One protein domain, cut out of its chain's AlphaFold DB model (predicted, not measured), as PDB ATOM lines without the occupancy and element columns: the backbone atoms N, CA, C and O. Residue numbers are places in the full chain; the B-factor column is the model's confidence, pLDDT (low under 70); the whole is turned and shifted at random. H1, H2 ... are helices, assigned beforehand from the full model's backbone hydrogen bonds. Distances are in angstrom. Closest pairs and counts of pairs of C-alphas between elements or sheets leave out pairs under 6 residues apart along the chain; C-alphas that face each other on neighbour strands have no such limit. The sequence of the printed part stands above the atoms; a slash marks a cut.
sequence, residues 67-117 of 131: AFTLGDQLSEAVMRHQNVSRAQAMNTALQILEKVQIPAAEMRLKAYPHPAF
ATOM      1  N   ALA A  67     143.855 147.995 153.502       86.88
ATOM      2  CA  ALA A  67     144.203 146.670 154.015       86.88
ATOM      3  C   ALA A  67     143.024 145.682 154.017       86.88
ATOM      4  O   ALA A  67     143.226 144.498 154.281       86.88
ATOM      5  N   PHE A  68     141.805 146.145 153.723       88.81
ATOM      6  CA  PHE A  68     140.593 145.330 153.752       88.81
ATOM      7  C   PHE A  68     139.843 145.383 152.425       88.81
ATOM      8  O   PHE A  68     139.912 146.370 151.689       88.81
ATOM      9  N   THR A  69     139.095 144.323 152.122       92.25
ATOM     10  CA  THR A  69     138.232 144.315 150.938       92.25
ATOM     11  C   THR A  69     137.051 145.273 151.113       92.25
ATOM     12  O   THR A  69     136.732 145.700 152.226       92.25
ATOM     13  N   LEU A  70     136.379 145.621 150.013       91.56
ATOM     14  CA  LEU A  70     135.145 146.408 150.077       91.56
ATOM     15  C   LEU A  70     134.064 145.681 150.886       91.56
ATOM     16  O   LEU A  70     133.382 146.304 151.691       91.56
ATOM     17  N   GLY A  71     133.932 144.365 150.712       93.19
ATOM     18  CA  GLY A  71     132.959 143.559 151.442       93.19
ATOM     19  C   GLY A  71     133.232 143.531 152.939       93.19
ATOM     20  O   GLY A  71     132.298 143.650 153.727       93.19
ATOM     21  N   ASP A  72     134.499 143.454 153.345       92.12
ATOM     22  CA  ASP A  72     134.868 143.514 154.759       92.12
ATOM     23  C   ASP A  72     134.444 144.838 155.401       92.12
ATOM     24  O   ASP A  72     133.816 144.833 156.452       92.12
ATOM     25  N   GLN A  73     134.735 145.963 154.748       91.69
ATOM     26  CA  GLN A  73     134.438 147.288 155.299       91.69
ATOM     27  C   GLN A  73     132.934 147.582 155.325       91.69
ATOM     28  O   GLN A  73     132.421 148.147 156.289       91.69
ATOM     29  N   LEU A  74     132.206 147.167 154.282       91.69
ATOM     30  CA  LEU A  74     130.754 147.328 154.221       91.69
ATOM     31  C   LEU A  74     130.042 146.424 155.236       91.69
ATOM     32  O   LEU A  74     129.127 146.879 155.919       91.69
ATOM     33  N   SER A  75     130.463 145.162 155.363       94.06
ATOM     34  CA  SER A  75     129.868 144.229 156.329       94.06
ATOM     35  C   SER A  75     130.180 144.609 157.777       94.06
ATOM     36  O   SER A  75     129.288 144.513 158.612       94.06
ATOM     37  N   GLU A  76     131.378 145.120 158.077       91.38
ATOM     38  CA  GLU A  76     131.724 145.637 159.408       91.38
ATOM     39  C   GLU A  76     130.802 146.791 159.821       91.38
ATOM     40  O   GLU A  76     130.272 146.795 160.933       91.38
ATOM     41  N   ALA A  77     130.543 147.734 158.907       89.25
ATOM     42  CA  ALA A  77     129.599 148.817 159.158       89.25
ATOM     43  C   ALA A  77     128.181 148.279 159.425       89.25
ATOM     44  O   ALA A  77     127.523 148.723 160.363       89.25
ATOM     45  N   VAL A  78     127.719 147.286 158.656       92.00
ATOM     46  CA  VAL A  78     126.410 146.653 158.888       92.00
ATOM     47  C   VAL A  78     126.366 145.961 160.253       92.00
ATOM     48  O   VAL A  78     125.445 146.225 161.017       92.00
ATOM     49  N   MET A  79     127.362 145.143 160.598       93.88
ATOM     50  CA  MET A  79     127.421 144.422 161.879       93.88
ATOM     51  C   MET A  79     127.519 145.355 163.088       93.88
ATOM     52  O   MET A  79     126.973 145.060 164.146       93.88
ATOM     53  N   ARG A  80     128.199 146.498 162.948       89.88
ATOM     54  CA  ARG A  80     128.276 147.507 164.014       89.88
ATOM     55  C   ARG A  80     126.893 148.029 164.399       89.88
ATOM     56  O   ARG A  80     126.651 148.339 165.562       89.88
ATOM     57  N   HIS A  81     126.019 148.176 163.410       87.25
ATOM     58  CA  HIS A  81     124.747 148.871 163.557       87.25
ATOM     59  C   HIS A  81     123.532 147.945 163.580       87.25
ATOM     60  O   HIS A  81     122.453 148.351 164.012       87.25
ATOM     61  N   GLN A  82     123.698 146.711 163.121       86.94
ATOM     62  CA  GLN A  82     122.667 145.694 163.048       86.94
ATOM     63  C   GLN A  82     123.182 144.452 163.768       86.94
ATOM     64  O   GLN A  82     124.283 143.982 163.497       86.94
ATOM     65  N   ASN A  83     122.376 143.900 164.673       89.88
ATOM     66  CA  ASN A  83     122.720 142.677 165.394       89.88
ATOM     67  C   ASN A  83     122.527 141.447 164.487       89.88
ATOM     68  O   ASN A  83     121.557 140.704 164.629       89.88
ATOM     69  N   VAL A  84     123.404 141.297 163.493       94.12
ATOM     70  CA  VAL A  84     123.333 140.278 162.436       94.12
ATOM     71  C   VAL A  84     124.658 139.537 162.301       94.12
ATOM     72  O   VAL A  84     125.721 140.063 162.630       94.12
ATOM     73  N   SER A  85     124.605 138.310 161.783       95.19
ATOM     74  CA  SER A  85     125.815 137.530 161.523       95.19
ATOM     75  C   SER A  85     126.634 138.126 160.379       95.19
ATOM     76  O   SER A  85     126.117 138.834 159.510       95.19
ATOM     77  N   ARG A  86     127.920 137.771 160.312       92.12
ATOM     78  CA  ARG A  86     128.800 138.195 159.214       92.12
ATOM     79  C   ARG A  86     128.264 137.795 157.840       92.12
ATOM     80  O   ARG A  86     128.342 138.578 156.895       92.12
ATOM     81  N   ALA A  87     127.690 136.598 157.727       94.06
ATOM     82  CA  ALA A  87     127.086 136.122 156.486       94.06
ATOM     83  C   ALA A  87     125.891 136.993 156.066       94.06
ATOM     84  O   ALA A  87     125.784 137.388 154.905       94.06
ATOM     85  N   GLN A  88     125.025 137.351 157.019       96.00
ATOM     86  CA  GLN A  88     123.910 138.268 156.773       96.00
ATOM     87  C   GLN A  88     124.415 139.657 156.367       96.00
ATOM     88  O   GLN A  88     123.948 140.206 155.372       96.00
ATOM     89  N   ALA A  89     125.422 140.185 157.063       95.75
ATOM     90  CA  ALA A  89     126.019 141.478 156.753       95.75
ATOM     91  C   ALA A  89     126.672 141.523 155.362       95.75
ATOM     92  O   ALA A  89     126.556 142.527 154.659       95.75
ATOM     93  N   MET A  90     127.316 140.436 154.927       95.75
ATOM     94  CA  MET A  90     127.876 140.322 153.576       95.75
ATOM     95  C   MET A  90     126.780 140.327 152.501       95.75
ATOM     96  O   MET A  90     126.926 140.990 151.474       95.75
ATOM     97  N   ASN A  91     125.655 139.654 152.755       96.12
ATOM     98  CA  ASN A  91     124.498 139.699 151.860       96.12
ATOM     99  C   ASN A  91     123.900 141.110 151.785       96.12
ATOM    100  O   ASN A  91     123.579 141.588 150.701       96.12
ATOM    101  N   THR A  92     123.806 141.817 152.914       94.69
ATOM    102  CA  THR A  92     123.386 143.224 152.924       94.69
ATOM    103  C   THR A  92     124.362 144.107 152.142       94.69
ATOM    104  O   THR A  92     123.929 144.953 151.363       94.69
ATOM    105  N   ALA A  93     125.674 143.896 152.285       94.62
ATOM    106  CA  ALA A  93     126.684 144.625 151.520       94.62
ATOM    107  C   ALA A  93     126.536 144.401 150.004       94.62
ATOM    108  O   ALA A  93     126.624 145.359 149.234       94.62
ATOM    109  N   LEU A  94     126.249 143.165 149.575       95.56
ATOM    110  CA  LEU A  94     125.941 142.848 148.178       95.56
ATOM    111  C   LEU A  94     124.727 143.640 147.682       95.56
ATOM    112  O   LEU A  94     124.826 144.358 146.690       95.56
ATOM    113  N   GLN A  95     123.620 143.581 148.425       95.38
ATOM    114  CA  GLN A  95     122.384 144.290 148.085       95.38
ATOM    115  C   GLN A  95     122.582 145.807 147.997       95.38
ATOM    116  O   GLN A  95     121.981 146.463 147.148       95.38
ATOM    117  N   ILE A  96     123.433 146.388 148.851       91.81
ATOM    118  CA  ILE A  96     123.777 147.815 148.787       91.81
ATOM    119  C   ILE A  96     124.466 148.134 147.458       91.81
ATOM    120  O   ILE A  96     124.052 149.075 146.778       91.81
ATOM    121  N   LEU A  97     125.483 147.357 147.071       93.12
ATOM    122  CA  LEU A  97     126.209 147.556 145.813       93.12
ATOM    123  C   LEU A  97     125.304 147.387 144.587       93.12
ATOM    124  O   LEU A  97     125.405 148.164 143.639       93.12
ATOM    125  N   GLU A  98     124.393 146.419 144.613       94.06
ATOM    126  CA  GLU A  98     123.400 146.223 143.555       94.06
ATOM    127  C   GLU A  98     122.421 147.397 143.470       94.06
ATOM    128  O   GLU A  98     122.150 147.911 142.384       94.06
ATOM    129  N   LYS A  99     121.942 147.886 144.620       93.81
ATOM    130  CA  LYS A  99     121.022 149.026 144.701       93.81
ATOM    131  C   LYS A  99     121.632 150.312 144.146       93.81
ATOM    132  O   LYS A  99     120.913 151.108 143.548       93.81
ATOM    133  N   VAL A 100     122.940 150.512 144.317       92.25
ATOM    134  CA  VAL A 100     123.678 151.640 143.717       92.25
ATOM    135  C   VAL A 100     124.248 151.323 142.327       92.25
ATOM    136  O   VAL A 100     125.065 152.081 141.812       92.25
ATOM    137  N   GLN A 101     123.804 150.222 141.710       93.50
ATOM    138  CA  GLN A 101     124.134 149.814 140.341       93.50
ATOM    139  C   GLN A 101     125.637 149.637 140.078       93.50
ATOM    140  O   GLN A 101     126.125 149.887 138.973       93.50
ATOM    141  N   ILE A 102     126.391 149.169 141.077       90.38
ATOM    142  CA  ILE A 102     127.800 148.824 140.892       90.38
ATOM    143  C   ILE A 102     127.889 147.503 140.107       90.38
ATOM    144  O   ILE A 102     127.416 146.468 140.584       90.38
ATOM    145  N   PRO A 103     128.511 147.495 138.913       88.62
ATOM    146  CA  PRO A 103     128.600 146.294 138.095       88.62
ATOM    147  C   PRO A 103     129.502 145.245 138.749       88.62
ATOM    148  O   PRO A 103     130.511 145.574 139.380       88.62
ATOM    149  N   ALA A 104     129.161 143.971 138.537       92.25
ATOM    150  CA  ALA A 104     129.859 142.823 139.117       92.25
ATOM    151  C   ALA A 104     130.008 142.937 140.649       92.25
ATOM    152  O   ALA A 104     131.100 142.740 141.186       92.25
ATOM    153  N   ALA A 105     128.917 143.276 141.344       93.19
ATOM    154  CA  ALA A 105     128.893 143.550 142.781       93.19
ATOM    155  C   ALA A 105     129.582 142.456 143.621       93.19
ATOM    156  O   ALA A 105     130.453 142.771 144.431       93.19
ATOM    157  N   GLU A 106     129.315 141.174 143.350       92.50
ATOM    158  CA  GLU A 106     129.986 140.051 144.026       92.50
ATOM    159  C   GLU A 106     131.514 140.062 143.861       92.50
ATOM    160  O   GLU A 106     132.263 139.800 144.806       92.50
ATOM    161  N   MET A 107     132.001 140.386 142.659       92.69
ATOM    162  CA  MET A 107     133.435 140.520 142.397       92.69
ATOM    163  C   MET A 107     134.002 141.743 143.125       92.69
ATOM    164  O   MET A 107     135.109 141.682 143.663       92.69
ATOM    165  N   ARG A 108     133.248 142.848 143.164       92.06
ATOM    166  CA  ARG A 108     133.651 144.089 143.834       92.06
ATOM    167  C   ARG A 108     133.737 143.935 145.344       92.06
ATOM    168  O   ARG A 108     134.671 144.480 145.916       92.06
ATOM    169  N   LEU A 109     132.878 143.139 145.979       92.81
ATOM    170  CA  LEU A 109     133.007 142.839 147.412       92.81
ATOM    171  C   LEU A 109     134.372 142.238 147.755       92.81
ATOM    172  O   LEU A 109     134.937 142.554 148.794       92.81
ATOM    173  N   LYS A 110     134.937 141.425 146.859       92.56
ATOM    174  CA  LYS A 110     136.254 140.794 147.041       92.56
ATOM    175  C   LYS A 110     137.418 141.701 146.630       92.56
ATOM    176  O   LYS A 110     138.579 141.317 146.775       92.56
ATOM    177  N   ALA A 111     137.136 142.876 146.067       90.31
ATOM    178  CA  ALA A 111     138.159 143.803 145.617       90.31
ATOM    179  C   ALA A 111     138.722 144.605 146.794       90.31
ATOM    180  O   ALA A 111     137.999 145.004 147.705       90.31
ATOM    181  N   TYR A 112     140.022 144.876 146.734       89.38
ATOM    182  CA  TYR A 112     140.659 145.865 147.594       89.38
ATOM    183  C   TYR A 112     140.484 147.257 146.975       89.38
ATOM    184  O   TYR A 112     140.536 147.367 145.745       89.38
ATOM    185  N   PRO A 113     140.347 148.320 147.790       85.69
ATOM    186  CA  PRO A 113     140.303 149.698 147.301       85.69
ATOM    187  C   PRO A 113     141.495 150.044 146.400       85.69
ATOM    188  O   PRO A 113     141.340 150.764 145.418       85.69
ATOM    189  N   HIS A 114     142.676 149.488 146.704       81.62
ATOM    190  CA  HIS A 114     143.879 149.655 145.899       81.62
ATOM    191  C   HIS A 114     144.525 148.294 145.549       81.62
ATOM    192  O   HIS A 114     144.793 147.497 146.453       81.62
ATOM    193  N   PRO A 115     144.857 148.015 144.269       70.69
ATOM    194  CA  PRO A 115     145.360 146.705 143.827       70.69
ATOM    195  C   PRO A 115     146.650 146.228 144.513       70.69
ATOM    196  O   PRO A 115     146.864 145.024 144.654       70.69
ATOM    197  N   ALA A 116     147.509 147.156 144.950       71.50
ATOM    198  CA  ALA A 116     148.793 146.838 145.586       71.50
ATOM    199  C   ALA A 116     148.663 146.062 146.915       71.50
ATOM    200  O   ALA A 116     149.575 145.322 147.280       71.50
ATOM    201  N   PHE A 117     147.528 146.169 147.613       67.25
ATOM    202  CA  PHE A 117     147.325 145.536 148.924       67.25
ATOM    203  C   PHE A 117     146.912 144.063 148.850       67.25
ATOM    204  O   PHE A 117     146.931 143.357 149.855       67.25
TER     205      PHE A 117
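This is residues 67 to 117 of the 131 residues of a protein of Enterobacter cloacae (UniProt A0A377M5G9). Two longer helices, H1 and H2, make two sides of a rough triangle, and the short helix H3 closes its third side, between the later part of H2 and the beginning of H1. The two ends of the printed part come back near each other, with C-alphas 67 and 117 6.1 A apart. The printed part has 51 residues, with three named helices in the order H1, H2, H3 and no named strand; the class is all helix. It is compact, with a radius of gyration of the C-alphas of 10.7 A, and spans 33 by 24 by 14 A.

H1, residues 70 to 81, touches H2, residues 86 to 99; their closest C-alphas, those of Ser 75 and Ala 89, are 4.8 A apart. The two run opposite ways at a steep tilt of 68 degrees, only just short of about perpendicular. H3, residues 105 to 109, touches H2 at residues 93 to 98 alone, with the closest C-alphas, those of Leu 97 and Ala 105, 5.7 A apart. H3 also touches H1, at residues 70 to 72 alone, where the closest C-alphas, those of Gly 71 and Leu 109, are 4.1 A apart. In H1, H2 and H3 every O i to N i+4 pair is within hydrogen-bond range.

H1 begins at C-alpha 70 (135.145, 146.408, 150.077) and measures 17.2 A from first to last C-alpha. H2, residues 86 to 99, measures 19.7 A and begins at C-alpha 86 (128.800, 138.195, 159.214). H3, five residues, ends at C-alpha 109 (133.007, 142.839, 147.412).

The two C-alphas farthest apart, those of Asn 83 and Ala 116, are 33.0 A apart. The printed part has no cut. The links H1 to H2 and H2 to H3 are tight, with 4 and 5 residues. The mean pLDDT of the printed part is 90.7, and residue 117 is under 70.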